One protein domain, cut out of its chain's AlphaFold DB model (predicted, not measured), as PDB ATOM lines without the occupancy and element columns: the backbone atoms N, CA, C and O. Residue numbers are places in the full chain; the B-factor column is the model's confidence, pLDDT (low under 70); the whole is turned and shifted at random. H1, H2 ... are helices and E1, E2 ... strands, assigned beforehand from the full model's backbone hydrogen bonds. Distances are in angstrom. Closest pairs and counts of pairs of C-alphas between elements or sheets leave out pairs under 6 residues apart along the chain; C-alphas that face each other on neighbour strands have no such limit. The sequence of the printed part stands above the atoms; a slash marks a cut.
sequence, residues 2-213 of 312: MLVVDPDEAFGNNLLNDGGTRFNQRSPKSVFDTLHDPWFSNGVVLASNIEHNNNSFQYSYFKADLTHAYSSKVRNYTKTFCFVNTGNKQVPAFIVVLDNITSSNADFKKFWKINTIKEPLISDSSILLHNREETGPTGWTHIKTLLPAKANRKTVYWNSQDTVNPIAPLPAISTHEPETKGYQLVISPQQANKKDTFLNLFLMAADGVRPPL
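This is residues 2 to 213 of the 312 residues of the protein "HepII_C domain-containing protein" of Porphyromonadaceae bacterium (UniProt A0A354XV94). What shape do these atoms make? Two strongly twisted sheets make a sandwich that is only partly face to face: the four-stranded sheet E1 - E6 - E10 - E9 covers part of the seven-stranded sheet E2 - E3 - E4 - E5 - E11 - E8 - E7, whose E2 and E3 reach past it. Residues 29 to 35, of which 31 to 35 belong to H1, stick out from the body. What are the counts? The 212 printed residues hold, in order, E1 H1 E2 E3 E4 E5 E6 E7 E8 E9 H2 E10 E11; both sheets are antiparallel, and the class is mostly strand, with under half of the residues in named elements. The whole is compact, with a radius of gyration of the C-alphas of 19.0 A and spans of 48 by 44 by 38 A.

Where does the printed part begin? E1, residues 2 to 5, begins at C-alpha 2 (-2.477, 52.105, -61.743), and H1 is residues 31 to 36. Which strands follow? E2 is residues 44 to 53, 28.0 A, E3 56 to 65, 28.9 A, E4 74 to 85, 33.0 A, and E5 93 to 103, 32.3 A. E6 is residues 109 to 116, 22.1 A, E7 127 to 130, E8 140 to 147, 21.5 A, and E9 153 to 159, 20.5 A. What comes last? H2 is residues 178 to 181, E10 183 to 189, 20.3 A, and E11 195 to 205, 32.3 A, ending at C-alpha 205 (-24.355, 50.549, -50.157).

How is the sheet with E1 joined? Within hydrogen-bond range are N 3 and O 111 of E1 and E6, 2.9 A, N 114 and O 185 of E6 and E10, 2.9 A, and N 156 and O 186 of E10 and E9, 3.0 A. How is the larger sheet joined? E2 E3 E4 E5 form a meander, each strand the antiparallel neighbour of the one before, with N 49 and O 61 of E2 and E3 within hydrogen-bond range at 2.8 A; also within hydrogen-bond range are N 97 and O 200 of the neighbours E5 and E11, 2.8 A, N 144 and O 201 of the neighbours E8 and E11, 2.8 A, and N 127 and O 143 of the neighbours E7 and E8, 2.9 A. How do the sheets meet? In this sandwich, two sheets face to face, the strands of the one stand at 42 degrees to those of the other; the closest C-alphas of E6 and E11, Trp 112 and Phe 198, are 7.1 A apart. Where are the helices? H1, with its O i to N i+4 pairs within hydrogen-bond range, is on neither sheet; H2, too short for such a pair, only grazes the smaller sheet with residues 179 to 181.

How far does it reach? The two C-alphas farthest apart, those of Asn 13 and Asn 54, are 55.9 A apart. Is anything cut, long or uncertain? The printed part has no cut, and the links E1 to H1 and E9 to H2 are long. The mean pLDDT of the printed part is 91.8, and residues 133 to 137 are under 70.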
ATOM      1  N   MET A   2      -2.756  52.163 -60.300       97.00
ATOM      2  CA  MET A   2      -2.477  52.105 -61.743       97.00
ATOM      3  C   MET A   2      -1.158  51.385 -61.994       97.00
ATOM      4  O   MET A   2      -0.194  51.617 -61.267       97.00
ATOM      5  N   LEU A   3      -1.121  50.551 -63.025       97.62
ATOM      6  CA  LEU A   3       0.068  49.843 -63.486       97.62
ATOM      7  C   LEU A   3       0.276  50.131 -64.970       97.62
ATOM      8  O   LEU A   3      -0.697  50.191 -65.726       97.62
ATOM      9  N   VAL A   4       1.529  50.292 -65.375       97.94
ATOM     10  CA  VAL A   4       1.976  50.442 -66.762       97.94
ATOM     11  C   VAL A   4       3.148  49.495 -66.961       97.94
ATOM     12  O   VAL A   4       4.195  49.671 -66.339       97.94
ATOM     13  N   VAL A   5       2.963  48.477 -67.794       96.81
ATOM     14  CA  VAL A   5       3.977  47.444 -68.020       96.81
ATOM     15  C   VAL A   5       4.847  47.846 -69.203       96.81
ATOM     16  O   VAL A   5       4.412  47.774 -70.351       96.81
ATOM     17  N   ASP A   6       6.065  48.276 -68.890       96.94
ATOM     18  CA  ASP A   6       7.171  48.372 -69.837       96.94
ATOM     19  C   ASP A   6       7.961  47.059 -69.755       96.94
ATOM     20  O   ASP A   6       8.540  46.807 -68.701       96.94
ATOM     21  N   PRO A   7       7.954  46.196 -70.788       94.56
ATOM     22  CA  PRO A   7       8.594  44.883 -70.723       94.56
ATOM     23  C   PRO A   7      10.112  44.952 -70.507       94.56
ATOM     24  O   PRO A   7      10.682  43.981 -70.013       94.56
ATOM     25  N   ASP A   8      10.745  46.085 -70.827       94.56
ATOM     26  CA  ASP A   8      12.192  46.274 -70.715       94.56
ATOM     27  C   ASP A   8      12.598  46.931 -69.380       94.56
ATOM     28  O   ASP A   8      13.785  47.090 -69.086       94.56
ATOM     29  N   GLU A   9      11.630  47.314 -68.540       94.69
ATOM     30  CA  GLU A   9      11.910  47.891 -67.227       94.69
ATOM     31  C   GLU A   9      12.405  46.822 -66.241       94.69
ATOM     32  O   GLU A   9      11.740  45.815 -65.979       94.69
ATOM     33  N   ALA A  10      13.570  47.083 -65.644       90.44
ATOM     34  CA  ALA A  10      14.203  46.224 -64.654       90.44
ATOM     35  C   ALA A  10      14.264  46.904 -63.279       90.44
ATOM     36  O   ALA A  10      14.618  48.077 -63.159       90.44
ATOM     37  N   PHE A  11      13.987  46.134 -62.226       87.69
ATOM     38  CA  PHE A  11      13.978  46.617 -60.837       87.69
ATOM     39  C   PHE A  11      15.180  46.133 -60.011       87.69
ATOM     40  O   PHE A  11      15.325  46.501 -58.847       87.69
ATOM     41  N   GLY A  12      16.063  45.338 -60.618       82.25
ATOM     42  CA  GLY A  12      17.192  44.672 -59.971       82.25
ATOM     43  C   GLY A  12      17.145  43.158 -60.176       82.25
ATOM     44  O   GLY A  12      16.198  42.622 -60.752       82.25
ATOM     45  N   ASN A  13      18.181  42.460 -59.711       78.75
ATOM     46  CA  ASN A  13      18.268  41.007 -59.855       78.75
ATOM     47  C   ASN A  13      17.132  40.314 -59.090       78.75
ATOM     48  O   ASN A  13      16.897  40.617 -57.923       78.75
ATOM     49  N   ASN A  14      16.474  39.348 -59.739       78.25
ATOM     50  CA  ASN A  14      15.397  38.522 -59.175       78.25
ATOM     51  C   ASN A  14      14.131  39.283 -58.738       78.25
ATOM     52  O   ASN A  14      13.313  38.724 -58.009       78.25
ATOM     53  N   LEU A  15      13.945  40.532 -59.178       85.56
ATOM     54  CA  LEU A  15      12.714  41.279 -58.936       85.56
ATOM     55  C   LEU A  15      11.804  41.234 -60.158       85.56
ATOM     56  O   LEU A  15      12.242  41.409 -61.294       85.56
ATOM     57  N   LEU A  16      10.525  40.983 -59.899       87.56
ATOM     58  CA  LEU A  16       9.497  40.899 -60.925       87.56
ATOM     59  C   LEU A  16       9.038  42.298 -61.328       87.56
ATOM     60  O   LEU A  16       8.856  43.174 -60.484       87.56
ATOM     61  N   ASN A  17       8.813  42.480 -62.623       91.69
ATOM     62  CA  ASN A  17       8.202  43.684 -63.157       91.69
ATOM     63  C   ASN A  17       6.683  43.607 -62.966       91.69
ATOM     64  O   ASN A  17       5.987  42.927 -63.715       91.69
ATOM     65  N   ASP A  18       6.169  44.298 -61.952       91.19
ATOM     66  CA  ASP A  18       4.737  44.371 -61.652       91.19
ATOM     67  C   ASP A  18       4.020  45.501 -62.420       91.19
ATOM     68  O   ASP A  18       2.825  45.735 -62.227       91.19
ATOM     69  N   GLY A  19       4.740  46.233 -63.278       94.38
ATOM     70  CA  GLY A  19       4.249  47.438 -63.942       94.38
ATOM     71  C   GLY A  19       4.004  48.619 -62.994       94.38
ATOM     72  O   GLY A  19       3.402  49.613 -63.405       94.38
ATOM     73  N   GLY A  20       4.444  48.538 -61.741       94.88
ATOM     74  CA  GLY A  20       4.194  49.508 -60.684       94.88
ATOM     75  C   GLY A  20       5.095  50.739 -60.732       94.88
ATOM     76  O   GLY A  20       5.603  51.146 -61.783       94.88
ATOM     77  N   THR A  21       5.231  51.373 -59.568       95.31
ATOM     78  CA  THR A  21       6.088  52.544 -59.334       95.31
ATOM     79  C   THR A  21       7.569  52.165 -59.344       95.31
ATOM     80  O   THR A  21       7.923  50.995 -59.229       95.31
ATOM     81  N   ARG A  22       8.461  53.157 -59.424       93.38
ATOM     82  CA  ARG A  22       9.910  52.946 -59.296       93.38
ATOM     83  C   ARG A  22      10.228  52.238 -57.981       93.38
ATOM     84  O   ARG A  22       9.713  52.610 -56.927       93.38
ATOM     85  N   PHE A  23      11.147  51.280 -58.029       89.81
ATOM     86  CA  PHE A  23      11.673  50.655 -56.822       89.81
ATOM     87  C   PHE A  23      12.808  51.504 -56.240       89.81
ATOM     88  O   PHE A  23      13.958  51.436 -56.675       89.81
ATOM     89  N   ASN A  24      12.473  52.359 -55.274       87.62
ATOM     90  CA  ASN A  24      13.440  53.219 -54.603       87.62
ATOM     91  C   ASN A  24      14.017  52.531 -53.353       87.62
ATOM     92  O   ASN A  24      13.332  52.404 -52.345       87.62
ATOM     93  N   GLN A  25      15.292  52.135 -53.416       87.06
ATOM     94  CA  GLN A  25      16.044  51.558 -52.288       87.06
ATOM     95  C   GLN A  25      16.998  52.557 -51.610       87.06
ATOM     96  O   GLN A  25      17.828  52.175 -50.786       87.06
ATOM     97  N   ARG A  26      16.940  53.841 -51.980       90.19
ATOM     98  CA  ARG A  26      17.723  54.896 -51.330       90.19
ATOM     99  C   ARG A  26      16.923  55.448 -50.154       90.19
ATOM    100  O   ARG A  26      15.705  55.570 -50.230       90.19
ATOM    101  N   SER A  27      17.631  55.860 -49.110       92.88
ATOM    102  CA  SER A  27      17.068  56.654 -48.016       92.88
ATOM    103  C   SER A  27      17.634  58.071 -48.091       92.88
ATOM    104  O   SER A  27      18.845  58.213 -48.311       92.88
ATOM    105  N   PRO A  28      16.809  59.120 -47.925       93.44
ATOM    106  CA  PRO A  28      17.328  60.478 -47.825       93.44
ATOM    107  C   PRO A  28      18.193  60.591 -46.564       93.44
ATOM    108  O   PRO A  28      17.849  60.025 -45.525       93.44
ATOM    109  N   LYS A  29      19.325  61.301 -46.638       95.50
ATOM    110  CA  LYS A  29      20.212  61.508 -45.477       95.50
ATOM    111  C   LYS A  29      19.883  62.793 -44.721       95.50
ATOM    112  O   LYS A  29      20.399  63.011 -43.629       95.50
ATOM    113  N   SER A  30      19.036  63.644 -45.294       96.25
ATOM    114  CA  SER A  30      18.625  64.917 -44.716       96.25
ATOM    115  C   SER A  30      17.232  65.331 -45.199       96.25
ATOM    116  O   SER A  30      16.726  64.820 -46.197       96.25
ATOM    117  N   VAL A  31      16.629  66.312 -44.520       95.88
ATOM    118  CA  VAL A  31      15.405  66.980 -44.999       95.88
ATOM    119  C   VAL A  31      15.638  67.630 -46.365       95.88
ATOM    120  O   VAL A  31      14.754  67.593 -47.216       95.88
ATOM    121  N   PHE A  32      16.832  68.187 -46.598       95.50
ATOM    122  CA  PHE A  32      17.182  68.784 -47.884       95.50
ATOM    123  C   PHE A  32      17.129  67.746 -49.009       95.50
ATOM    124  O   PHE A  32      16.508  68.019 -50.033       95.50
ATOM    125  N   ASP A  33      17.681  66.547 -48.789       93.88
ATOM    126  CA  ASP A  33      17.623  65.449 -49.761       93.88
ATOM    127  C   ASP A  33      16.172  65.052 -50.043       93.88
ATOM    128  O   ASP A  33      15.783  64.953 -51.201       93.88
ATOM    129  N   THR A  34      15.351  64.880 -49.001       92.25
ATOM    130  CA  THR A  34      13.929  64.528 -49.149       92.25
ATOM    131  C   THR A  34      13.166  65.537 -50.006       92.25
ATOM    132  O   THR A  34      12.293  65.143 -50.777       92.25
ATOM    133  N   LEU A  35      13.470  66.830 -49.860       91.81
ATOM    134  CA  LEU A  35      12.747  67.909 -50.535       91.81
ATOM    135  C   LEU A  35      13.273  68.224 -51.943       91.81
ATOM    136  O   LEU A  35      12.504  68.729 -52.758       91.81
ATOM    137  N   HIS A  36      14.550  67.956 -52.234       92.75
ATOM    138  CA  HIS A  36      15.197  68.438 -53.463       92.75
ATOM    139  C   HIS A  36      15.802  67.344 -54.345       92.75
ATOM    140  O   HIS A  36      16.028  67.609 -55.524       92.75
ATOM    141  N   ASP A  37      16.071  66.134 -53.838       93.69
ATOM    142  CA  ASP A  37      16.543  65.033 -54.685       93.69
ATOM    143  C   ASP A  37      15.346  64.456 -55.472       93.69
ATOM    144  O   ASP A  37      14.426  63.882 -54.870       93.69
ATOM    145  N   PRO A  38      15.342  64.542 -56.821       91.12
ATOM    146  CA  PRO A  38      14.258  64.015 -57.653       91.12
ATOM    147  C   PRO A  38      13.994  62.522 -57.433       91.12
ATOM    148  O   PRO A  38      12.908  62.028 -57.741       91.12
ATOM    149  N   TRP A  39      14.961  61.790 -56.877       90.88
ATOM    150  CA  TRP A  39      14.819  60.378 -56.558       90.88
ATOM    151  C   TRP A  39      13.686  60.101 -55.559       90.88
ATOM    152  O   TRP A  39      13.015  59.072 -55.691       90.88
ATOM    153  N   PHE A  40      13.429  61.026 -54.624       92.88
ATOM    154  CA  PHE A  40      12.364  60.928 -53.613       92.88
ATOM    155  C   PHE A  40      11.044  61.590 -54.033       92.88
ATOM    156  O   PHE A  40      10.042  61.459 -53.327       92.88
ATOM    157  N   SER A  41      11.004  62.232 -55.205       91.94
ATOM    158  CA  SER A  41       9.773  62.786 -55.766       91.94
ATOM    159  C   SER A  41       8.861  61.663 -56.268       91.94
ATOM    160  O   SER A  41       9.154  61.010 -57.268       91.94
ATOM    161  N   ASN A  42       7.757  61.420 -55.559       93.38
ATOM    162  CA  ASN A  42       6.746  60.416 -55.924       93.38
ATOM    163  C   ASN A  42       5.398  61.039 -56.307       93.38
ATOM    164  O   ASN A  42       4.446  60.331 -56.620       93.38
ATOM    165  N   GLY A  43       5.303  62.364 -56.291       94.94
ATOM    166  CA  GLY A  43       4.110  63.065 -56.726       94.94
ATOM    167  C   GLY A  43       3.961  64.437 -56.098       94.94
ATOM    168  O   GLY A  43       4.679  64.803 -55.168       94.94
ATOM    169  N   VAL A  44       3.005  65.185 -56.632       96.00
ATOM    170  CA  VAL A  44       2.677  66.549 -56.228       96.00
ATOM    171  C   VAL A  44       1.169  66.644 -56.051       96.00
ATOM    172  O   VAL A  44       0.404  66.226 -56.922       96.00
ATOM    173  N   VAL A  45       0.726  67.190 -54.920       97.50
ATOM    174  CA  VAL A  45      -0.691  67.516 -54.719       97.50
ATOM    175  C   VAL A  45      -1.027  68.716 -55.600       97.50
ATOM    176  O   VAL A  45      -0.455  69.787 -55.432       97.50
ATOM    177  N   LEU A  46      -1.952  68.525 -56.537       97.31
ATOM    178  CA  LEU A  46      -2.452  69.572 -57.429       97.31
ATOM    179  C   LEU A  46      -3.691  70.263 -56.853       97.31
ATOM    180  O   LEU A  46      -3.925  71.434 -57.133       97.31
ATOM    181  N   ALA A  47      -4.501  69.531 -56.085       98.12
ATOM    182  CA  ALA A  47      -5.624  70.090 -55.350       98.12
ATOM    183  C   ALA A  47      -6.004  69.234 -54.135       98.12
ATOM    184  O   ALA A  47      -5.901  68.009 -54.169       98.12
ATOM    185  N   SER A  48      -6.492  69.883 -53.084       98.12
ATOM    186  CA  SER A  48      -7.066  69.286 -51.887       98.12
ATOM    187  C   SER A  48      -8.116  70.231 -51.305       98.12
ATOM    188  O   SER A  48      -7.793  71.333 -50.864       98.12
ATOM    189  N   ASN A  49      -9.367  69.791 -51.260       98.06
ATOM    190  CA  ASN A  49     -10.464  70.510 -50.628       98.06
ATOM    191  C   ASN A  49     -11.322  69.564 -49.783       98.06
ATOM    192  O   ASN A  49     -11.569  68.420 -50.167       98.06
ATOM    193  N   ILE A  50     -11.799  70.064 -48.647       97.62
ATOM    194  CA  ILE A  50     -12.758  69.394 -47.768       97.62
ATOM    195  C   ILE A  50     -13.873  70.402 -47.515       97.62
ATOM    196  O   ILE A  50     -13.640  71.446 -46.908       97.62
ATOM    197  N   GLU A  51     -15.078  70.091 -47.981       96.31
ATOM    198  CA  GLU A  51     -16.231  70.974 -47.854       96.31
ATOM    199  C   GLU A  51     -17.119  70.550 -46.685       96.31
ATOM    200  O   GLU A  51     -17.499  69.380 -46.553       96.31
ATOM    201  N   HIS A  52     -17.517  71.529 -45.874       95.88
ATOM    202  CA  HIS A  52     -18.488  71.358 -44.801       95.88
ATOM    203  C   HIS A  52     -19.656  72.324 -44.991       95.88
ATOM    204  O   HIS A  52     -19.466  73.479 -45.350       95.88
ATOM    205  N   ASN A  53     -20.860  71.877 -44.648       91.62
ATOM    206  CA  ASN A  53     -22.022  72.743 -44.480       91.62
ATOM    207  C   ASN A  53     -22.504  72.623 -43.033       91.62
ATOM    208  O   ASN A  53     -22.840  71.523 -42.595       91.62
ATOM    209  N   ASN A  54     -22.507  73.728 -42.281       91.12
ATOM    210  CA  ASN A  54     -22.849  73.746 -40.853       91.12
ATOM    211  C   ASN A  54     -22.106  72.651 -40.056       91.12
ATOM    212  O   ASN A  54     -22.717  71.863 -39.340       91.12
ATOM    213  N   ASN A  55     -20.783  72.564 -40.241       91.44
ATOM    214  CA  ASN A  55     -19.879  71.538 -39.692       91.44
ATOM    215  C   ASN A  55     -20.107  70.096 -40.189       91.44
ATOM    216  O   ASN A  55     -19.263  69.233 -39.950       91.44
ATOM    217  N   SER A  56     -21.169  69.822 -40.948       94.06
ATOM    218  CA  SER A  56     -21.403  68.515 -41.562       94.06
ATOM    219  C   SER A  56     -20.575  68.353 -42.835       94.06
ATOM    220  O   SER A  56     -20.725  69.128 -43.783       94.06
ATOM    221  N   PHE A  57     -19.713  67.337 -42.868       96.81
ATOM    222  CA  PHE A  57     -18.904  67.004 -44.041       96.81
ATOM    223  C   PHE A  57     -19.795  66.696 -45.254       96.81
ATOM    224  O   PHE A  57     -20.681  65.841 -45.170       96.81
ATOM    225  N   GLN A  58     -19.549  67.382 -46.373       97.31
ATOM    226  CA  GLN A  58     -20.300  67.217 -47.623       97.31
ATOM    227  C   GLN A  58     -19.517  66.385 -48.636       97.31
ATOM    228  O   GLN A  58     -19.976  65.329 -49.064       97.31
ATOM    229  N   TYR A  59     -18.328  66.849 -49.015       98.50
ATOM    230  CA  TYR A  59     -17.483  66.167 -49.985       98.50
ATOM    231  C   TYR A  59     -16.010  66.508 -49.751       98.50
ATOM    232  O   TYR A  59     -15.676  67.511 -49.114       98.50
ATOM    233  N   SER A  60     -15.120  65.681 -50.286       98.56
ATOM    234  CA  SER A  60     -13.707  66.017 -50.431       98.56
ATOM    235  C   SER A  60     -13.265  65.825 -51.870       98.56
ATOM    236  O   SER A  60     -13.746  64.942 -52.584       98.56
ATOM    237  N   TYR A  61     -12.355  66.685 -52.302       98.50
ATOM    238  CA  TYR A  61     -11.748  66.654 -53.619       98.50
ATOM    239  C   TYR A  61     -10.235  66.616 -53.455       98.50
ATOM    240  O   TYR A  61      -9.665  67.452 -52.761       98.50
ATOM    241  N   PHE A  62      -9.582  65.643 -54.078       98.56
ATOM    242  CA  PHE A  62      -8.136  65.490 -54.027       98.56
ATOM    243  C   PHE A  62      -7.615  65.133 -55.411       98.56
ATOM    244  O   PHE A  62      -8.086  64.178 -56.025       98.56
ATOM    245  N   LYS A  63      -6.633  65.880 -55.906       98.44
ATOM    246  CA  LYS A  63      -5.976  65.625 -57.186       98.44
ATOM    247  C   LYS A  63      -4.472  65.650 -56.986       98.44
ATOM    248  O   LYS A  63      -3.947  66.580 -56.378       98.44
ATOM    249  N   ALA A  64      -3.780  64.658 -57.529       97.94
ATOM    250  CA  ALA A  64      -2.327  64.579 -57.492       97.94
ATOM    251  C   ALA A  64      -1.759  64.219 -58.866       97.94
ATOM    252  O   ALA A  64      -2.347  63.414 -59.592       97.94
ATOM    253  N   ASP A  65      -0.606  64.797 -59.185       97.94
ATOM    254  CA  ASP A  65       0.292  64.312 -60.228       97.94
ATOM    255  C   ASP A  65       1.193  63.245 -59.606       97.94
ATOM    256  O   ASP A  65       1.899  63.505 -58.634       97.94
ATOM    257  N   LEU A  66       1.138  62.032 -60.139       97.88
ATOM    258  CA  LEU A  66       1.907  60.876 -59.690       97.88
ATOM    259  C   LEU A  66       2.912  60.419 -60.756       97.88
ATOM    260  O   LEU A  66       3.462  59.327 -60.640       97.88
ATOM    261  N   THR A  67       3.168  61.226 -61.790       97.62
ATOM    262  CA  THR A  67       4.082  60.900 -62.897       97.62
ATOM    263  C   THR A  67       5.448  60.465 -62.374       97.62
ATOM    264  O   THR A  67       5.956  59.415 -62.758       97.62
ATOM    265  N   HIS A  68       6.001  61.220 -61.421       95.94
ATOM    266  CA  HIS A  68       7.324  60.962 -60.851       95.94
ATOM    267  C   HIS A  68       7.400  59.707 -59.967       95.94
ATOM    268  O   HIS A  68       8.502  59.223 -59.696       95.94
ATOM    269  N   ALA A  69       6.265  59.120 -59.567       96.44
ATOM    270  CA  ALA A  69       6.262  57.807 -58.921       96.44
ATOM    271  C   ALA A  69       6.721  56.694 -59.875       96.44
ATOM    272  O   ALA A  69       7.182  55.648 -59.426       96.44
ATOM    273  N   TYR A  70       6.601  56.892 -61.189       97.12
ATOM    274  CA  TYR A  70       6.946  55.909 -62.213       97.12
ATOM    275  C   TYR A  70       8.270  56.272 -62.888       97.12
ATOM    276  O   TYR A  70       8.800  57.374 -62.740       97.12
ATOM    277  N   SER A  71       8.855  55.310 -63.600       96.06
ATOM    278  CA  SER A  71       9.989  55.577 -64.480       96.06
ATOM    279  C   SER A  71       9.541  56.353 -65.723       96.06
ATOM    280  O   SER A  71       8.371  56.709 -65.887       96.06
ATOM    281  N   SER A  72      10.470  56.568 -66.655       96.31
ATOM    282  CA  SER A  72      10.191  57.259 -67.918       96.31
ATOM    283  C   SER A  72       9.144  56.569 -68.815       96.31
ATOM    284  O   SER A  72       8.720  57.164 -69.812       96.31
ATOM    285  N   LYS A  73       8.684  55.359 -68.447       98.12
ATOM    286  CA  LYS A  73       7.557  54.662 -69.081       98.12
ATOM    287  C   LYS A  73       6.236  55.429 -68.984       98.12
ATOM    288  O   LYS A  73       5.367  55.253 -69.839       98.12
ATOM    289  N   VAL A  74       6.082  56.295 -67.978       98.38
ATOM    290  CA  VAL A  74       4.933  57.197 -67.817       98.38
ATOM    291  C   VAL A  74       5.376  58.631 -68.102       98.38
ATOM    292  O   VAL A  74       6.366  59.115 -67.562       98.38
ATOM    293  N   ARG A  75       4.645  59.313 -68.985       98.31
ATOM    294  CA  ARG A  75       4.873  60.714 -69.373       98.31
ATOM    295  C   ARG A  75       3.997  61.697 -68.611       98.31
ATOM    296  O   ARG A  75       4.418  62.824 -68.400       98.31
ATOM    297  N   ASN A  76       2.788  61.280 -68.254       98.00
ATOM    298  CA  ASN A  76       1.873  62.046 -67.417       98.00
ATOM    299  C   ASN A  76       0.961  61.075 -66.673       98.00
ATOM    300  O   ASN A  76       0.492  60.101 -67.273       98.00
ATOM    301  N   TYR A  77       0.680  61.339 -65.406       98.19
ATOM    302  CA  TYR A  77      -0.317  60.610 -64.650       98.19
ATOM    303  C   TYR A  77      -0.925  61.471 -63.551       98.19
ATOM    304  O   TYR A  77      -0.307  61.707 -62.516       98.19
ATOM    305  N   THR A  78      -2.185  61.853 -63.738       98.00
ATOM    306  CA  THR A  78      -2.975  62.500 -62.690       98.00
ATOM    307  C   THR A  78      -4.018  61.541 -62.145       98.00
ATOM    308  O   THR A  78      -4.747  60.919 -62.925       98.00
ATOM    309  N   LYS A  79      -4.144  61.496 -60.820       98.19
ATOM    310  CA  LYS A  79      -5.217  60.796 -60.114       98.19
ATOM    311  C   LYS A  79      -6.080  61.804 -59.372       98.19
ATOM    312  O   LYS A  79      -5.568  62.626 -58.617       98.19
ATOM    313  N   THR A  80      -7.387  61.698 -59.562       98.44
ATOM    314  CA  THR A  80      -8.393  62.552 -58.938       98.44
ATOM    315  C   THR A  80      -9.372  61.702 -58.142       98.44
ATOM    316  O   THR A  80      -9.862  60.692 -58.642       98.44
ATOM    317  N   PHE A  81      -9.686  62.138 -56.929       98.56
ATOM    318  CA  PHE A  81     -10.720  61.591 -56.067       98.56
ATOM    319  C   PHE A  81     -11.740  62.682 -55.759       98.56
ATOM    320  O   PHE A  81     -11.373  63.789 -55.372       98.56
ATOM    321  N   CYS A  82     -13.019  62.353 -55.884       98.62
ATOM    322  CA  CYS A  82     -14.114  63.145 -55.343       98.62
ATOM    323  C   CYS A  82     -14.983  62.226 -54.485       98.62
ATOM    324  O   CYS A  82     -15.739  61.415 -55.021       98.62
ATOM    325  N   PHE A  83     -14.816  62.297 -53.165       98.69
ATOM    326  CA  PHE A  83     -15.653  61.577 -52.206       98.69
ATOM    327  C   PHE A  83     -16.851  62.447 -51.859       98.69
ATOM    328  O   PHE A  83     -16.673  63.612 -51.523       98.69
ATOM    329  N   VAL A  84     -18.047  61.873 -51.851       98.69
ATOM    330  CA  VAL A  84     -19.283  62.566 -51.492       98.69
ATOM    331  C   VAL A  84     -19.984  61.806 -50.374       98.69
ATOM    332  O   VAL A  84     -20.264  60.615 -50.506       98.69
ATOM    333  N   ASN A  85     -20.285  62.509 -49.283       97.75
ATOM    334  CA  ASN A  85     -21.186  62.045 -48.238       97.75
ATOM    335  C   ASN A  85     -22.616  62.405 -48.631       97.75
ATOM    336  O   ASN A  85     -22.990  63.577 -48.680       97.75
ATOM    337  N   THR A  86     -23.425  61.390 -48.906       96.44
ATOM    338  CA  THR A  86     -24.780  61.603 -49.422       96.44
ATOM    339  C   THR A  86     -25.772  61.953 -48.314       96.44
ATOM    340  O   THR A  86     -26.831  62.505 -48.601       96.44
ATOM    341  N   GLY A  87     -25.467  61.597 -47.058       93.44
ATOM    342  CA  GLY A  87     -26.428  61.594 -45.950       93.44
ATOM    343  C   GLY A  87     -27.524  60.519 -46.063       93.44
ATOM    344  O   GLY A  87     -28.417  60.465 -45.218       93.44
ATOM    345  N   ASN A  88     -27.479  59.649 -47.078       93.25
ATOM    346  CA  ASN A  88     -28.479  58.613 -47.327       93.25
ATOM    347  C   ASN A  88     -28.097  57.302 -46.620       93.25
ATOM    348  O   ASN A  88     -27.052  56.728 -46.892       93.25
ATOM    349  N   LYS A  89     -28.967  56.760 -45.759       92.00
ATOM    350  CA  LYS A  89     -28.675  55.522 -45.006       92.00
ATOM    351  C   LYS A  89     -28.444  54.281 -45.883       92.00
ATOM    352  O   LYS A  89     -27.726  53.382 -45.464       92.00
ATOM    353  N   GLN A  90     -29.069  54.207 -47.057       92.38
ATOM    354  CA  GLN A  90     -28.935  53.074 -47.976       92.38
ATOM    355  C   GLN A  90     -27.689  53.178 -48.855       92.38
ATOM    356  O   GLN A  90     -27.099  52.154 -49.187       92.38
ATOM    357  N   VAL A  91     -27.291  54.399 -49.223       94.50
ATOM    358  CA  VAL A  91     -26.103  54.679 -50.044       94.50
ATOM    359  C   VAL A  91     -25.320  55.815 -49.386       94.50
ATOM    360  O   VAL A  91     -25.408  56.941 -49.868       94.50
ATOM    361  N   PRO A  92     -24.609  55.580 -48.266       95.19
ATOM    362  CA  PRO A  92     -24.052  56.646 -47.419       95.19
ATOM    363  C   PRO A  92     -22.981  57.501 -48.092       95.19
ATOM    364  O   PRO A  92     -22.775  58.651 -47.702       95.19
ATOM    365  N   ALA A  93     -22.297  56.961 -49.097       96.94
ATOM    366  CA  ALA A  93     -21.248  57.678 -49.793       96.94
ATOM    367  C   ALA A  93     -21.008  57.128 -51.196       96.94
ATOM    368  O   ALA A  93     -21.339  55.980 -51.510       96.94
ATOM    369  N   PHE A  94     -20.371  57.951 -52.022       97.94
ATOM    370  CA  PHE A  94     -19.763  57.503 -53.263       97.94
ATOM    371  C   PHE A  94     -18.423  58.195 -53.509       97.94
ATOM    372  O   PHE A  94     -18.157  59.266 -52.968       97.94
ATOM    373  N   ILE A  95     -17.570  57.579 -54.327       98.44
ATOM    374  CA  ILE A  95     -16.266  58.127 -54.714       98.44
ATOM    375  C   ILE A  95     -16.136  58.084 -56.225       98.44
ATOM    376  O   ILE A  95     -16.187  57.009 -56.822       98.44
ATOM    377  N   VAL A  96     -15.917  59.236 -56.847       98.62
ATOM    378  CA  VAL A  96     -15.449  59.303 -58.230       98.62
ATOM    379  C   VAL A  96     -13.927  59.237 -58.225       98.62
ATOM    380  O   VAL A  96     -13.275  60.049 -57.570       98.62
ATOM    381  N   VAL A  97     -13.364  58.284 -58.961       98.50
ATOM    382  CA  VAL A  97     -11.923  58.136 -59.176       98.50
ATOM    383  C   VAL A  97     -11.638  58.306 -60.661       98.50
ATOM    384  O   VAL A  97     -12.068  57.481 -61.469       98.50
ATOM    385  N   LEU A  98     -10.924  59.375 -61.009       98.56
ATOM    386  CA  LEU A  98     -10.512  59.691 -62.375       98.56
ATOM    387  C   LEU A  98      -8.990  59.605 -62.490       98.56
ATOM    388  O   LEU A  98      -8.261  60.364 -61.852       98.56
ATOM    389  N   ASP A  99      -8.536  58.702 -63.347       98.44
ATOM    390  CA  ASP A  99      -7.140  58.500 -63.702       98.44
ATOM    391  C   ASP A  99      -6.920  58.880 -65.159       98.44
ATOM    392  O   ASP A  99      -7.498  58.262 -66.048       98.44
ATOM    393  N   ASN A 100      -6.059  59.863 -65.405       98.00
ATOM    394  CA  ASN A 100      -5.568  60.179 -66.743       98.00
ATOM    395  C   ASN A 100      -4.100  59.793 -66.803       98.00
ATOM    396  O   ASN A 100      -3.294  60.371 -66.078       98.00
ATOM    397  N   ILE A 101      -3.754  58.828 -67.650       98.06
ATOM    398  CA  ILE A 101      -2.393  58.303 -67.739       98.06
ATOM    399  C   ILE A 101      -1.909  58.297 -69.185       98.06
ATOM    400  O   ILE A 101      -2.628  57.905 -70.099       98.06
ATOM    401  N   THR A 102      -0.676  58.745 -69.395       98.44
ATOM    402  CA  THR A 102       0.005  58.725 -70.689       98.44
ATOM    403  C   THR A 102       1.300  57.940 -70.559       98.44
ATOM    404  O   THR A 102       2.190  58.348 -69.817       98.44
ATOM    405  N   SER A 103       1.424  56.825 -71.275       98.50
ATOM    406  CA  SER A 103       2.672  56.070 -71.391       98.50
ATOM    407  C   SER A 103       3.565  56.626 -72.503       98.50
ATOM    408  O   SER A 103       3.104  57.282 -73.442       98.50
ATOM    409  N   SER A 104       4.868  56.366 -72.414       98.56
ATOM    410  CA  SER A 104       5.837  56.727 -73.455       98.56
ATOM    411  C   SER A 104       5.643  55.900 -74.735       98.56
ATOM    412  O   SER A 104       5.834  56.428 -75.837       98.56
ATOM    413  N   ASN A 105       5.186  54.653 -74.590       98.56
ATOM    414  CA  ASN A 105       4.849  53.726 -75.666       98.56
ATOM    415  C   ASN A 105       3.367  53.309 -75.592       98.56
ATOM    416  O   ASN A 105       2.849  53.045 -74.507       98.56
ATOM    417  N   ALA A 106       2.681  53.269 -76.739       98.31
ATOM    418  CA  ALA A 106       1.280  52.859 -76.827       98.31
ATOM    419  C   ALA A 106       1.072  51.379 -76.466       98.31
ATOM    420  O   ALA A 106       0.020  51.026 -75.937       98.31
ATOM    421  N   ASP A 107       2.091  50.549 -76.698       98.06
ATOM    422  CA  ASP A 107       2.035  49.104 -76.459       98.06
ATOM    423  C   ASP A 107       2.215  48.728 -74.982       98.06
ATOM    424  O   ASP A 107       1.959  47.589 -74.588       98.06
ATOM    425  N   PHE A 108       2.615  49.684 -74.133       98.25
ATOM    426  CA  PHE A 108       2.685  49.458 -72.693       98.25
ATOM    427  C   PHE A 108       1.281  49.255 -72.132       98.25
ATOM    428  O   PHE A 108       0.457  50.179 -72.082       98.25
ATOM    429  N   LYS A 109       1.015  48.024 -71.687       97.44
ATOM    430  CA  LYS A 109      -0.281  47.636 -71.131       97.44
ATOM    431  C   LYS A 109      -0.549  48.418 -69.856       97.44
ATOM    432  O   LYS A 109       0.287  48.444 -68.950       97.44
ATOM    433  N   LYS A 110      -1.737  49.017 -69.774       98.31
ATOM    434  CA  LYS A 110      -2.187  49.770 -68.602       98.31
ATOM    435  C   LYS A 110      -3.281  49.018 -67.875       98.31
ATOM    436  O   LYS A 110      -4.239  48.558 -68.498       98.31
ATOM    437  N   PHE A 111      -3.158  48.947 -66.558       98.06
ATOM    438  CA  PHE A 111      -4.128  48.286 -65.700       98.06
ATOM    439  C   PHE A 111      -4.558  49.224 -64.583       98.06
ATOM    440  O   PHE A 111      -3.732  49.700 -63.803       98.06
ATOM    441  N   TRP A 112      -5.863  49.436 -64.467       97.94
ATOM    442  CA  TRP A 112      -6.462  49.913 -63.234       97.94
ATOM    443  C   TRP A 112      -6.754  48.706 -62.349       97.94
ATOM    444  O   TRP A 112      -7.448  47.790 -62.777       97.94
ATOM    445  N   LYS A 113      -6.198  48.681 -61.140       95.75
ATOM    446  CA  LYS A 113      -6.223  47.537 -60.220       95.75
ATOM    447  C   LYS A 113      -6.926  47.872 -58.910       95.75
ATOM    448  O   LYS A 113      -6.662  48.926 -58.321       95.75
ATOM    449  N   ILE A 114      -7.704  46.925 -58.397       94.69
ATOM    450  CA  ILE A 114      -8.245  46.921 -57.038       94.69
ATOM    451  C   ILE A 114      -8.082  45.547 -56.383       94.69
ATOM    452  O   ILE A 114      -8.106  44.530 -57.066       94.69
ATOM    453  N   ASN A 115      -7.917  45.531 -55.061       91.88
ATOM    454  CA  ASN A 115      -7.834  44.313 -54.260       91.88
ATOM    455  C   ASN A 115      -9.091  44.183 -53.390       91.88
ATOM    456  O   ASN A 115      -9.657  45.191 -52.964       91.88
ATOM    457  N   THR A 116      -9.504  42.953 -53.109       90.75
ATOM    458  CA  THR A 116     -10.640  42.615 -52.240       90.75
ATOM    459  C   THR A 116     -10.332  41.322 -51.486       90.75
ATOM    460  O   THR A 116      -9.544  40.516 -51.966       90.75
ATOM    461  N   ILE A 117     -10.918  41.106 -50.308       88.19
ATOM    462  CA  ILE A 117     -10.686  39.872 -49.539       88.19
ATOM    463  C   ILE A 117     -11.547  38.734 -50.094       88.19
ATOM    464  O   ILE A 117     -11.042  37.642 -50.342       88.19
ATOM    465  N   LYS A 118     -12.843  38.976 -50.319       89.38
ATOM    466  CA  LYS A 118     -13.745  37.988 -50.933       89.38
ATOM    467  C   LYS A 118     -13.777  38.148 -52.450       89.38
ATOM    468  O   LYS A 118     -13.466  39.222 -52.973       89.38
ATOM    469  N   GLU A 119     -14.159  37.072 -53.131       92.44
ATOM    470  CA  GLU A 119     -14.267  37.030 -54.589       92.44
ATOM    471  C   GLU A 119     -15.231  38.118 -55.094       92.44
ATOM    472  O   GLU A 119     -16.340  38.240 -54.569       92.44
ATOM    473  N   PRO A 120     -14.834  38.943 -56.079       93.62
ATOM    474  CA  PRO A 120     -15.712  39.975 -56.609       93.62
ATOM    475  C   PRO A 120     -16.847  39.355 -57.434       93.62
ATOM    476  O   PRO A 120     -16.615  38.508 -58.293       93.62
ATOM    477  N   LEU A 121     -18.071  39.854 -57.261       92.12
ATOM    478  CA  LEU A 121     -19.203  39.455 -58.100       92.12
ATOM    479  C   LEU A 121     -19.308  40.410 -59.292       92.12
ATOM    480  O   LEU A 121     -19.578  41.604 -59.131       92.12
ATOM    481  N   ILE A 122     -19.087  39.902 -60.501       89.75
ATOM    482  CA  ILE A 122     -19.121  40.710 -61.724       89.75
ATOM    483  C   ILE A 122     -20.480  40.547 -62.402       89.75
ATOM    484  O   ILE A 122     -20.912  39.442 -62.712       89.75
ATOM    485  N   SER A 123     -21.141  41.672 -62.666       82.81
ATOM    486  CA  SER A 123     -22.369  41.738 -63.459       82.81
ATOM    487  C   SER A 123     -22.160  42.598 -64.700       82.81
ATOM    488  O   SER A 123     -21.171  43.323 -64.823       82.81
ATOM    489  N   ASP A 124     -23.150  42.610 -65.590       74.00
ATOM    490  CA  ASP A 124     -23.106  43.446 -66.788       74.00
ATOM    491  C   ASP A 124     -22.979  44.947 -66.514       74.00
ATOM    492  O   ASP A 124     -22.496  45.673 -67.388       74.00
ATOM    493  N   SER A 125     -23.420  45.400 -65.336       74.06
ATOM    494  CA  SER A 125     -23.574  46.818 -64.989       74.06
ATOM    495  C   SER A 125     -22.615  47.316 -63.905       74.06
ATOM    496  O   SER A 125     -22.423  48.526 -63.775       74.06
ATOM    497  N   SER A 126     -22.027  46.418 -63.110       85.62
ATOM    498  CA  SER A 126     -21.130  46.773 -62.004       85.62
ATOM    499  C   SER A 126     -20.299  45.583 -61.526       85.62
ATOM    500  O   SER A 126     -20.685  44.427 -61.711       85.62
ATOM    501  N   ILE A 127     -19.180  45.897 -60.880       93.38
ATOM    502  CA  ILE A 127     -18.367  44.965 -60.095       93.38
ATOM    503  C   ILE A 127     -18.747  45.175 -58.631       93.38
ATOM    504  O   ILE A 127     -18.688  46.302 -58.144       93.38
ATOM    505  N   LEU A 128     -19.135  44.122 -57.929       92.75
ATOM    506  CA  LEU A 128     -19.523  44.185 -56.527       92.75
ATOM    507  C   LEU A 128     -18.417  43.612 -55.645       92.75
ATOM    508  O   LEU A 128     -18.051  42.444 -55.773       92.75
ATOM    509  N   LEU A 129     -17.899  44.450 -54.749       92.56
ATOM    510  CA  LEU A 129     -16.959  44.064 -53.702       92.56
ATOM    511  C   LEU A 129     -17.695  43.944 -52.367       92.56
ATOM    512  O   LEU A 129     -18.530  44.793 -52.042       92.56
ATOM    513  N   HIS A 130     -17.361  42.918 -51.587       87.81
ATOM    514  CA  HIS A 130     -17.943  42.686 -50.270       87.81
ATOM    515  C   HIS A 130     -16.949  41.993 -49.342       87.81
ATOM    516  O   HIS A 130     -16.104  41.225 -49.787       87.81
ATOM    517  N   ASN A 131     -17.088  42.229 -48.037       77.56
ATOM    518  CA  ASN A 131     -16.269  41.591 -46.999       77.56
ATOM    519  C   ASN A 131     -17.146  40.877 -45.955       77.56
ATOM    520  O   ASN A 131     -16.862  40.913 -44.764       77.56
ATOM    521  N   ARG A 132     -18.254  40.267 -46.397       72.56
ATOM    522  CA  ARG A 132     -19.194  39.558 -45.514       72.56
ATOM    523  C   ARG A 132     -18.497  38.395 -44.798       72.56
ATOM    524  O   ARG A 132     -18.009  37.481 -45.459       72.56
ATOM    525  N   GLU A 133     -18.552  38.414 -43.472       69.50
ATOM    526  CA  GLU A 133     -18.303  37.264 -42.595       69.50
ATOM    527  C   GLU A 133     -19.624  36.834 -41.929       69.50
ATOM    528  O   GLU A 133     -20.573  37.619 -41.882       69.50
ATOM    529  N   GLU A 134     -19.707  35.602 -41.415       66.69
ATOM    530  CA  GLU A 134     -20.932  35.071 -40.779       66.69
ATOM    531  C   GLU A 134     -21.393  35.893 -39.564       66.69
ATOM    532  O   GLU A 134     -22.592  36.020 -39.325       66.69
ATOM    533  N   THR A 135     -20.456  36.496 -38.827       62.72
ATOM    534  CA  THR A 135     -20.717  37.289 -37.612       62.72
ATOM    535  C   THR A 135     -20.020  38.658 -37.619       62.72
ATOM    536  O   THR A 135     -19.721  39.217 -36.564       62.72
ATOM    537  N   GLY A 136     -19.749  39.214 -38.805       66.00
ATOM    538  CA  GLY A 136     -18.984  40.457 -38.974       66.00
ATOM    539  C   GLY A 136     -19.770  41.632 -39.570       66.00
ATOM    540  O   GLY A 136     -20.906  41.466 -40.022       66.00
ATOM    541  N   PRO A 137     -19.165  42.835 -39.600       64.44
ATOM    542  CA  PRO A 137     -19.752  43.995 -40.261       64.44
ATOM    543  C   PRO A 137     -19.970  43.716 -41.754       64.44
ATOM    544  O   PRO A 137     -19.078  43.239 -42.456       64.44
ATOM    545  N   THR A 138     -21.163  44.039 -42.251       74.62
ATOM    546  CA  THR A 138     -21.510  43.920 -43.668       74.62
ATOM    547  C   THR A 138     -21.272  45.250 -44.376       74.62
ATOM    548  O   THR A 138     -21.710  46.309 -43.931       74.62
ATOM    549  N   GLY A 139     -20.549  45.203 -45.493       75.88
ATOM    550  CA  GLY A 139     -20.275  46.370 -46.321       75.88
ATOM    551  C   GLY A 139     -20.184  45.968 -47.783       75.88
ATOM    552  O   GLY A 139     -19.495  45.001 -48.119       75.88
ATOM    553  N   TRP A 140     -20.882  46.720 -48.632       88.12
ATOM    554  CA  TRP A 140     -20.921  46.504 -50.071       88.12
ATOM    555  C   TRP A 140     -20.410  47.740 -50.788       88.12
ATOM    556  O   TRP A 140     -20.742  48.873 -50.436       88.12
ATOM    557  N   THR A 141     -19.588  47.523 -51.808       93.12
ATOM    558  CA  THR A 141     -19.147  48.587 -52.705       93.12
ATOM    559  C   THR A 141     -19.365  48.156 -54.143       93.12
ATOM    560  O   THR A 141     -18.728  47.224 -54.628       93.12
ATOM    561  N   HIS A 142     -20.260  48.855 -54.835       94.19
ATOM    562  CA  HIS A 142     -20.464  48.680 -56.267       94.19
ATOM    563  C   HIS A 142     -19.526  49.610 -57.025       94.19
ATOM    564  O   HIS A 142     -19.600  50.828 -56.884       94.19
ATOM    565  N   ILE A 143     -18.677  49.046 -57.869       95.56
ATOM    566  CA  ILE A 143     -17.817  49.792 -58.776       95.56
ATOM    567  C   ILE A 143     -18.484  49.827 -60.144       95.56
ATOM    568  O   ILE A 143     -18.701  48.793 -60.783       95.56
ATOM    569  N   LYS A 144     -18.795  51.036 -60.608       96.00
ATOM    570  CA  LYS A 144     -19.207  51.303 -61.984       96.00
ATOM    571  C   LYS A 144     -18.052  51.934 -62.746       96.00
ATOM    572  O   LYS A 144     -17.692  53.083 -62.508       96.00
ATOM    573  N   THR A 145     -17.491  51.184 -63.685       96.06
ATOM    574  CA  THR A 145     -16.469  51.687 -64.609       96.06
ATOM    575  C   THR A 145     -17.144  52.383 -65.784       96.06
ATOM    576  O   THR A 145     -17.729  51.724 -66.652       96.06
ATOM    577  N   LEU A 146     -17.063  53.712 -65.791       97.12
ATOM    578  CA  LEU A 146     -17.596  54.584 -66.835       97.12
ATOM    579  C   LEU A 146     -16.629  54.642 -68.025       97.12
ATOM    580  O   LEU A 146     -17.056  54.458 -69.162       97.12
ATOM    581  N   LEU A 147     -15.325  54.776 -67.751       97.12
ATOM    582  CA  LEU A 147     -14.260  54.732 -68.758       97.12
ATOM    583  C   LEU A 147     -13.136  53.755 -68.361       97.12
ATOM    584  O   LEU A 147     -12.796  53.689 -67.176       97.12
ATOM    585  N   PRO A 148     -12.545  53.015 -69.321       97.06
ATOM    586  CA  PRO A 148     -13.006  52.878 -70.706       97.06
ATOM    587  C   PRO A 148     -14.394  52.223 -70.767       97.06
ATOM    588  O   PRO A 148     -14.756  51.454 -69.873       97.06
ATOM    589  N   ALA A 149     -15.188  52.519 -71.800       95.00
ATOM    590  CA  ALA A 149     -16.516  51.922 -71.975       95.00
ATOM    591  C   ALA A 149     -16.443  50.383 -72.015       95.00
ATOM    592  O   ALA A 149     -15.407  49.816 -72.359       95.00
ATOM    593  N   LYS A 150     -17.544  49.686 -71.690       93.44
ATOM    594  CA  LYS A 150     -17.569  48.211 -71.564       93.44
ATOM    595  C   LYS A 150     -17.021  47.495 -72.802       93.44
ATOM    596  O   LYS A 150     -16.237  46.566 -72.654       93.44
ATOM    597  N   ALA A 151     -17.390  47.961 -73.994       94.75
ATOM    598  CA  ALA A 151     -16.925  47.401 -75.263       94.75
ATOM    599  C   ALA A 151     -15.415  47.587 -75.502       94.75
ATOM    600  O   ALA A 151     -14.826  46.824 -76.253       94.75
ATOM    601  N   ASN A 152     -14.788  48.559 -74.834       96.50
ATOM    602  CA  ASN A 152     -13.398  48.962 -75.056       96.50
ATOM    603  C   ASN A 152     -12.466  48.545 -73.911       96.50
ATOM    604  O   ASN A 152     -11.314  48.979 -73.867       96.50
ATOM    605  N   ARG A 153     -12.941  47.716 -72.972       95.56
ATOM    606  CA  ARG A 153     -12.143  47.225 -71.841       95.56
ATOM    607  C   ARG A 153     -12.186  45.710 -71.705       95.56
ATOM    608  O   ARG A 153     -13.104  45.041 -72.173       95.56
ATOM    609  N   LYS A 154     -11.193  45.180 -71.003       95.25
ATOM    610  CA  LYS A 154     -11.183  43.832 -70.445       95.25
ATOM    611  C   LYS A 154     -11.166  43.948 -68.926       95.25
ATOM    612  O   LYS A 154     -10.408  44.747 -68.381       95.25
ATOM    613  N   THR A 155     -11.988  43.149 -68.258       94.75
ATOM    614  CA  THR A 155     -11.992  43.013 -66.798       94.75
ATOM    615  C   THR A 155     -11.613  41.580 -66.460       94.75
ATOM    616  O   THR A 155     -12.201  40.650 -67.007       94.75
ATOM    617  N   VAL A 156     -10.613  41.401 -65.601       93.94
ATOM    618  CA  VAL A 156     -10.135  40.086 -65.150       93.94
ATOM    619  C   VAL A 156      -9.897  40.155 -63.651       93.94
ATOM    620  O   VAL A 156      -9.439  41.185 -63.160       93.94
ATOM    621  N   TYR A 157     -10.175  39.070 -62.940       93.62
ATOM    622  CA  TYR A 157      -9.773  38.907 -61.551       93.62
ATOM    623  C   TYR A 157      -9.127  37.536 -61.334       93.62
ATOM    624  O   TYR A 157      -9.304  36.639 -62.156       93.62
ATOM    625  N   TRP A 158      -8.339  37.407 -60.271       92.25
ATOM    626  CA  TRP A 158      -7.663  36.165 -59.881       92.25
ATOM    627  C   TRP A 158      -7.454  36.127 -58.366       92.25
ATOM    628  O   TRP A 158      -7.509  37.176 -57.708       92.25
ATOM    629  N   ASN A 159      -7.229  34.935 -57.812       90.25
ATOM    630  CA  ASN A 159      -6.865  34.789 -56.410       90.25
ATOM    631  C   ASN A 159      -5.383  35.154 -56.232       90.25
ATOM    632  O   ASN A 159      -4.546  34.799 -57.053       90.25
ATOM    633  N   SER A 160      -5.023  35.856 -55.159       85.38
ATOM    634  CA  SER A 160      -3.636  36.278 -54.907       85.38
ATOM    635  C   SER A 160      -2.673  35.107 -54.687       85.38
ATOM    636  O   SER A 160      -1.465  35.307 -54.785       85.38
ATOM    637  N   GLN A 161      -3.186  33.900 -54.424       84.50
ATOM    638  CA  GLN A 161      -2.399  32.667 -54.362       84.50
ATOM    639  C   GLN A 161      -2.107  32.062 -55.747       84.50
ATOM    640  O   GLN A 161      -1.232  31.202 -55.857       84.50
ATOM    641  N   ASP A 162      -2.790  32.515 -56.803       84.94
ATOM    642  CA  ASP A 162      -2.549  32.051 -58.167       84.94
ATOM    643  C   ASP A 162      -1.237  32.638 -58.705       84.94
ATOM    644  O   ASP A 162      -1.036  33.854 -58.778       84.94
ATOM    645  N   THR A 163      -0.332  31.761 -59.141       79.12
ATOM    646  CA  THR A 163       0.977  32.162 -59.685       79.12
ATOM    647  C   THR A 163       0.880  32.712 -61.110       79.12
ATOM    648  O   THR A 163       1.732  33.495 -61.533       79.12
ATOM    649  N   VAL A 164      -0.181  32.360 -61.845       80.94
ATOM    650  CA  VAL A 164      -0.482  32.867 -63.190       80.94
ATOM    651  C   VAL A 164      -1.486  34.010 -63.091       80.94
ATOM    652  O   VAL A 164      -2.616  33.815 -62.659       80.94
ATOM    653  N   ASN A 165      -1.099  35.207 -63.534       84.38
ATOM    654  CA  ASN A 165      -1.979  36.376 -63.530       84.38
ATOM    655  C   ASN A 165      -1.709  37.301 -64.739       84.38
ATOM    656  O   ASN A 165      -0.715  37.112 -65.443       84.38
ATOM    657  N   PRO A 166      -2.591  38.282 -65.031       81.25
ATOM    658  CA  PRO A 166      -2.572  39.016 -66.296       81.25
ATOM    659  C   PRO A 166      -1.497  40.110 -66.395       81.25
ATOM    660  O   PRO A 166      -1.367  40.708 -67.465       81.25
ATOM    661  N   ILE A 167      -0.771  40.400 -65.309       85.56
ATOM    662  CA  ILE A 167       0.271  41.434 -65.269       85.56
ATOM    663  C   ILE A 167       1.648  40.781 -65.397       85.56
ATOM    664  O   ILE A 167       2.328  40.982 -66.398       85.56
ATOM    665  N   ALA A 168       2.032  39.988 -64.396       81.56
ATOM    666  CA  ALA A 168       3.312  39.290 -64.331       81.56
ATOM    667  C   ALA A 168       3.218  38.147 -63.314       81.56
ATOM    668  O   ALA A 168       2.590  38.358 -62.277       81.56
ATOM    669  N   PRO A 169       3.833  36.973 -63.549       78.75
ATOM    670  CA  PRO A 169       3.760  35.840 -62.625       78.75
ATOM    671  C   PRO A 169       4.109  36.247 -61.192       78.75
ATOM    672  O   PRO A 169       5.121  36.909 -60.978       78.75
ATOM    673  N   LEU A 170       3.272  35.878 -60.220       75.19
ATOM    674  CA  LEU A 170       3.494  36.213 -58.810       75.19
ATOM    675  C   LEU A 170       4.216  35.065 -58.090       75.19
ATOM    676  O   LEU A 170       3.981  33.896 -58.416       75.19
ATOM    677  N   PRO A 171       5.085  35.369 -57.108       75.50
ATOM    678  CA  PRO A 171       5.702  34.341 -56.285       75.50
ATOM    679  C   PRO A 171       4.650  33.677 -55.391       75.50
ATOM    680  O   PRO A 171       3.672  34.307 -54.986       75.50
ATOM    681  N   ALA A 172       4.873  32.407 -55.046       78.00
ATOM    682  CA  ALA A 172       4.018  31.706 -54.097       78.00
ATOM    683  C   ALA A 172       4.077  32.387 -52.720       78.00
ATOM    684  O   ALA A 172       5.159  32.670 -52.201       78.00
ATOM    685  N   ILE A 173       2.910  32.634 -52.123       78.62
ATOM    686  CA  ILE A 173       2.796  33.257 -50.803       78.62
ATOM    687  C   ILE A 173       2.677  32.151 -49.750       78.62
ATOM    688  O   ILE A 173       1.768  31.328 -49.813       78.62
ATOM    689  N   SER A 174       3.597  32.122 -48.783       76.56
ATOM    690  CA  SER A 174       3.718  31.033 -47.799       76.56
ATOM    691  C   SER A 174       3.108  31.337 -46.423       76.56
ATOM    692  O   SER A 174       3.354  30.595 -45.472       76.56
ATOM    693  N   THR A 175       2.369  32.438 -46.271       80.62
ATOM    694  CA  THR A 175       1.760  32.817 -44.986       80.62
ATOM    695  C   THR A 175       0.286  32.410 -44.930       80.62
ATOM    696  O   THR A 175      -0.345  32.139 -45.949       80.62
ATOM    697  N   HIS A 176      -0.263  32.331 -43.716       79.00
ATOM    698  CA  HIS A 176      -1.660  31.941 -43.484       79.00
ATOM    699  C   HIS A 176      -2.598  33.143 -43.305       79.00
ATOM    700  O   HIS A 176      -3.793  32.941 -43.076       79.00
ATOM    701  N   GLU A 177      -2.070  34.365 -43.424       82.00
ATOM    702  CA  GLU A 177      -2.824  35.600 -43.203       82.00
ATOM    703  C   GLU A 177      -3.967  35.733 -44.219       82.00
ATOM    704  O   GLU A 177      -3.762  35.465 -45.412       82.00
ATOM    705  N   PRO A 178      -5.174  36.136 -43.788       74.69
ATOM    706  CA  PRO A 178      -6.346  36.200 -44.657       74.69
ATOM    707  C   PRO A 178      -6.148  37.134 -45.862       74.69
ATOM    708  O   PRO A 178      -6.658  36.848 -46.946       74.69
ATOM    709  N   GLU A 179      -5.339  38.187 -45.731       76.88
ATOM    710  CA  GLU A 179      -5.000  39.138 -46.796       76.88
ATOM    711  C   GLU A 179      -4.272  38.483 -47.978       76.88
ATOM    712  O   GLU A 179      -4.323  38.991 -49.097       76.88
ATOM    713  N   THR A 180      -3.628  37.331 -47.764       80.62
ATOM    714  CA  THR A 180      -2.906  36.596 -48.820       80.62
ATOM    715  C   THR A 180      -3.802  35.721 -49.686       80.62
ATOM    716  O   THR A 180      -3.388  35.289 -50.760       80.62
ATOM    717  N   LYS A 181      -5.042  35.495 -49.242       84.56
ATOM    718  CA  LYS A 181      -6.066  34.702 -49.941       84.56
ATOM    719  C   LYS A 181      -7.079  35.575 -50.681       84.56
ATOM    720  O   LYS A 181      -8.063  35.057 -51.209       84.56
ATOM    721  N   GLY A 182      -6.855  36.891 -50.684       89.50
ATOM    722  CA  GLY A 182      -7.711  37.863 -51.349       89.50
ATOM    723  C   GLY A 182      -7.635  37.782 -52.869       89.50
ATOM    724  O   GLY A 182      -6.786  37.105 -53.444       89.50
ATOM    725  N   TYR A 183      -8.489  38.540 -53.537       91.94
ATOM    726  CA  TYR A 183      -8.560  38.629 -54.985       91.94
ATOM    727  C   TYR A 183      -8.048  39.974 -55.474       91.94
ATOM    728  O   TYR A 183      -8.201  41.014 -54.827       91.94
ATOM    729  N   GLN A 184      -7.475  39.951 -56.667       91.75
ATOM    730  CA  GLN A 184      -7.070  41.145 -57.387       91.75
ATOM    731  C   GLN A 184      -7.917  41.234 -58.643       91.75
ATOM    732  O   GLN A 184      -8.085  40.243 -59.346       91.75
ATOM    733  N   LEU A 185      -8.454  42.414 -58.921       94.25
ATOM    734  CA  LEU A 185      -9.209  42.705 -60.128       94.25
ATOM    735  C   LEU A 185      -8.503  43.806 -60.899       94.25
ATOM    736  O   LEU A 185      -8.105  44.824 -60.328       94.25
ATOM    737  N   VAL A 186      -8.387  43.617 -62.210       95.38
ATOM    738  CA  VAL A 186      -7.857  44.616 -63.131       95.38
ATOM    739  C   VAL A 186      -8.839  44.945 -64.234       95.38
ATOM    740  O   VAL A 186      -9.607  44.103 -64.702       95.38
ATOM    741  N   ILE A 187      -8.751  46.188 -64.681       96.50
ATOM    742  CA  ILE A 187      -9.409  46.705 -65.865       96.50
ATOM    743  C   ILE A 187      -8.326  47.241 -66.788       96.50
ATOM    744  O   ILE A 187      -7.511  48.061 -66.364       96.50
ATOM    745  N   SER A 188      -8.323  46.799 -68.042       97.44
ATOM    746  CA  SER A 188      -7.396  47.281 -69.067       97.44
ATOM    747  C   SER A 188      -8.145  47.708 -70.333       97.44
ATOM    748  O   SER A 188      -9.138  47.064 -70.685       97.44
ATOM    749  N   PRO A 189      -7.683  48.739 -71.056       97.62
ATOM    750  CA  PRO A 189      -8.156  49.039 -72.402       97.62
ATOM    751  C   PRO A 189      -7.911  47.845 -73.334       97.62
ATOM    752  O   PRO A 189      -6.956  47.090 -73.146       97.62
ATOM    753  N   GLN A 190      -8.783  47.647 -74.325       96.44
ATOM    754  CA  GLN A 190      -8.577  46.618 -75.354       96.44
ATOM    755  C   GLN A 190      -7.606  47.071 -76.448       96.44
ATOM    756  O   GLN A 190      -6.883  46.247 -77.000       96.44
ATOM    757  N   GLN A 191      -7.596  48.367 -76.759       96.94
ATOM    758  CA  GLN A 191      -6.722  48.948 -77.773       96.94
ATOM    759  C   GLN A 191      -5.470  49.543 -77.128       96.94
ATOM    760  O   GLN A 191      -5.547  50.168 -76.069       96.94
ATOM    761  N   ALA A 192      -4.330  49.355 -77.788       97.38
ATOM    762  CA  ALA A 192      -3.076  49.992 -77.419       97.38
ATOM    763  C   ALA A 192      -3.160  51.497 -77.705       97.38
ATOM    764  O   ALA A 192      -3.461  51.910 -78.823       97.38
ATOM    765  N   ASN A 193      -2.892  52.318 -76.692       97.69
ATOM    766  CA  ASN A 193      -2.938  53.774 -76.773       97.69
ATOM    767  C   ASN A 193      -1.830  54.365 -75.913       97.69
ATOM    768  O   ASN A 193      -1.444  53.785 -74.904       97.69
ATOM    769  N   LYS A 194      -1.320  55.553 -76.251       97.94
ATOM    770  CA  LYS A 194      -0.432  56.269 -75.317       97.94
ATOM    771  C   LYS A 194      -1.217  56.812 -74.132       97.94
ATOM    772  O   LYS A 194      -0.804  56.612 -72.996       97.94
ATOM    773  N   LYS A 195      -2.342  57.474 -74.398       97.50
ATOM    774  CA  LYS A 195      -3.201  58.102 -73.393       97.50
ATOM    775  C   LYS A 195      -4.435  57.241 -73.150       97.50
ATOM    776  O   LYS A 195      -5.160  56.956 -74.095       97.50
ATOM    777  N   ASP A 196      -4.688  56.911 -71.892       98.06
ATOM    778  CA  ASP A 196      -5.909  56.241 -71.453       98.06
ATOM    779  C   ASP A 196      -6.499  56.964 -70.243       98.06
ATOM    780  O   ASP A 196      -5.772  57.496 -69.394       98.06
ATOM    781  N   THR A 197      -7.826  56.943 -70.160       97.69
ATOM    782  CA  THR A 197      -8.585  57.471 -69.028       97.69
ATOM    783  C   THR A 197      -9.357  56.340 -68.362       97.69
ATOM    784  O   THR A 197     -10.083  55.596 -69.025       97.69
ATOM    785  N   PHE A 198      -9.230  56.231 -67.041       98.31
ATOM    786  CA  PHE A 198     -10.034  55.329 -66.226       98.31
ATOM    787  C   PHE A 198     -10.910  56.161 -65.302       98.31
ATOM    788  O   PHE A 198     -10.410  56.893 -64.451       98.31
ATOM    789  N   LEU A 199     -12.221  56.040 -65.471       98.25
ATOM    790  CA  LEU A 199     -13.208  56.737 -64.659       98.25
ATOM    791  C   LEU A 199     -14.073  55.696 -63.959       98.25
ATOM    792  O   LEU A 199     -14.873  55.006 -64.595       98.25
ATOM    793  N   ASN A 200     -13.888  55.573 -62.650       98.00
ATOM    794  CA  ASN A 200     -14.562  54.588 -61.816       98.00
ATOM    795  C   ASN A 200     -15.368  55.292 -60.727       98.00
ATOM    796  O   ASN A 200     -14.850  56.155 -60.025       98.00
ATOM    797  N   LEU A 201     -16.625  54.893 -60.565       97.88
ATOM    798  CA  LEU A 201     -17.493  55.340 -59.484       97.88
ATOM    799  C   LEU A 201     -17.673  54.203 -58.478       97.88
ATOM    800  O   LEU A 201     -18.177  53.137 -58.827       97.88
ATOM    801  N   PHE A 202     -17.285  54.449 -57.235       97.31
ATOM    802  CA  PHE A 202     -17.487  53.561 -56.098       97.31
ATOM    803  C   PHE A 202     -18.758  53.985 -55.378       97.31
ATOM    804  O   PHE A 202     -18.858  55.134 -54.966       97.31
ATOM    805  N   LEU A 203     -19.715  53.081 -55.224       95.50
ATOM    806  CA  LEU A 203     -20.970  53.313 -54.516       95.50
ATOM    807  C   LEU A 203     -20.998  52.423 -53.284       95.50
ATOM    808  O   LEU A 203     -21.112  51.203 -53.414       95.50
ATOM    809  N   MET A 204     -20.894  53.028 -52.105       94.06
ATOM    810  CA  MET A 204     -21.037  52.310 -50.845       94.06
ATOM    811  C   MET A 204     -22.524  52.127 -50.572       94.06
ATOM    812  O   MET A 204     -23.269  53.105 -50.586       94.06
ATOM    813  N   ALA A 205     -22.951  50.890 -50.338       90.06
ATOM    814  CA  ALA A 205     -24.355  50.549 -50.157       90.06
ATOM    815  C   ALA A 205     -24.562  49.644 -48.935       90.06
ATOM    816  O   ALA A 205     -23.694  48.841 -48.580       90.06
ATOM    817  N   ALA A 206     -25.722  49.785 -48.294       88.44
ATOM    818  CA  ALA A 206     -26.169  48.856 -47.263       88.44
ATOM    819  C   ALA A 206     -26.506  47.482 -47.868       88.44
ATOM    820  O   ALA A 206     -26.694  47.338 -49.078       88.44
ATOM    821  N   ASP A 207     -26.587  46.461 -47.018       84.19
ATOM    822  CA  ASP A 207     -26.881  45.099 -47.460       84.19
ATOM    823  C   ASP A 207     -28.235  44.988 -48.175       84.19
ATOM    824  O   ASP A 207     -29.222  45.608 -47.779       84.19
ATOM    825  N   GLY A 208     -28.261  44.227 -49.271       81.19
ATOM    826  CA  GLY A 208     -29.438  44.056 -50.126       81.19
ATOM    827  C   GLY A 208     -29.887  45.301 -50.908       81.19
ATOM    828  O   GLY A 208     -30.879  45.232 -51.636       81.19
ATOM    829  N   VAL A 209     -29.187  46.436 -50.803       86.38
ATOM    830  CA  VAL A 209     -29.536  47.656 -51.544       86.38
ATOM    831  C   VAL A 209     -29.055  47.550 -52.987       86.38
ATOM    832  O   VAL A 209     -27.873  47.361 -53.266       86.38
ATOM    833  N   ARG A 210     -29.977  47.730 -53.938       85.12
ATOM    834  CA  ARG A 210     -29.628  47.834 -55.358       85.12
ATOM    835  C   ARG A 210     -28.850  49.135 -55.604       85.12
ATOM    836  O   ARG A 210     -29.306  50.188 -55.156       85.12
ATOM    837  N   PRO A 211     -27.738  49.115 -56.364       83.81
ATOM    838  CA  PRO A 211     -26.982  50.328 -56.634       83.81
ATOM    839  C   PRO A 211     -27.843  51.336 -57.404       83.81
ATOM    840  O   PRO A 211     -28.556  50.937 -58.336       83.81
ATOM    841  N   PRO A 212     -27.758  52.636 -57.074       90.31
ATOM    842  CA  PRO A 212     -28.530  53.662 -57.757       90.31
ATOM    843  C   PRO A 212     -28.190  53.723 -59.250       90.31
ATOM    844  O   PRO A 212     -27.106  53.318 -59.706       90.31
ATOM    845  N   LEU A 213     -29.138  54.240 -60.032       92.56
ATOM    846  CA  LEU A 213     -28.883  54.569 -61.428       92.56
ATOM    847  C   LEU A 213     -27.812  55.660 -61.495       92.56
ATOM    848  O   LEU A 213     -27.779  56.573 -60.673       92.56
TER     849      LEU A 213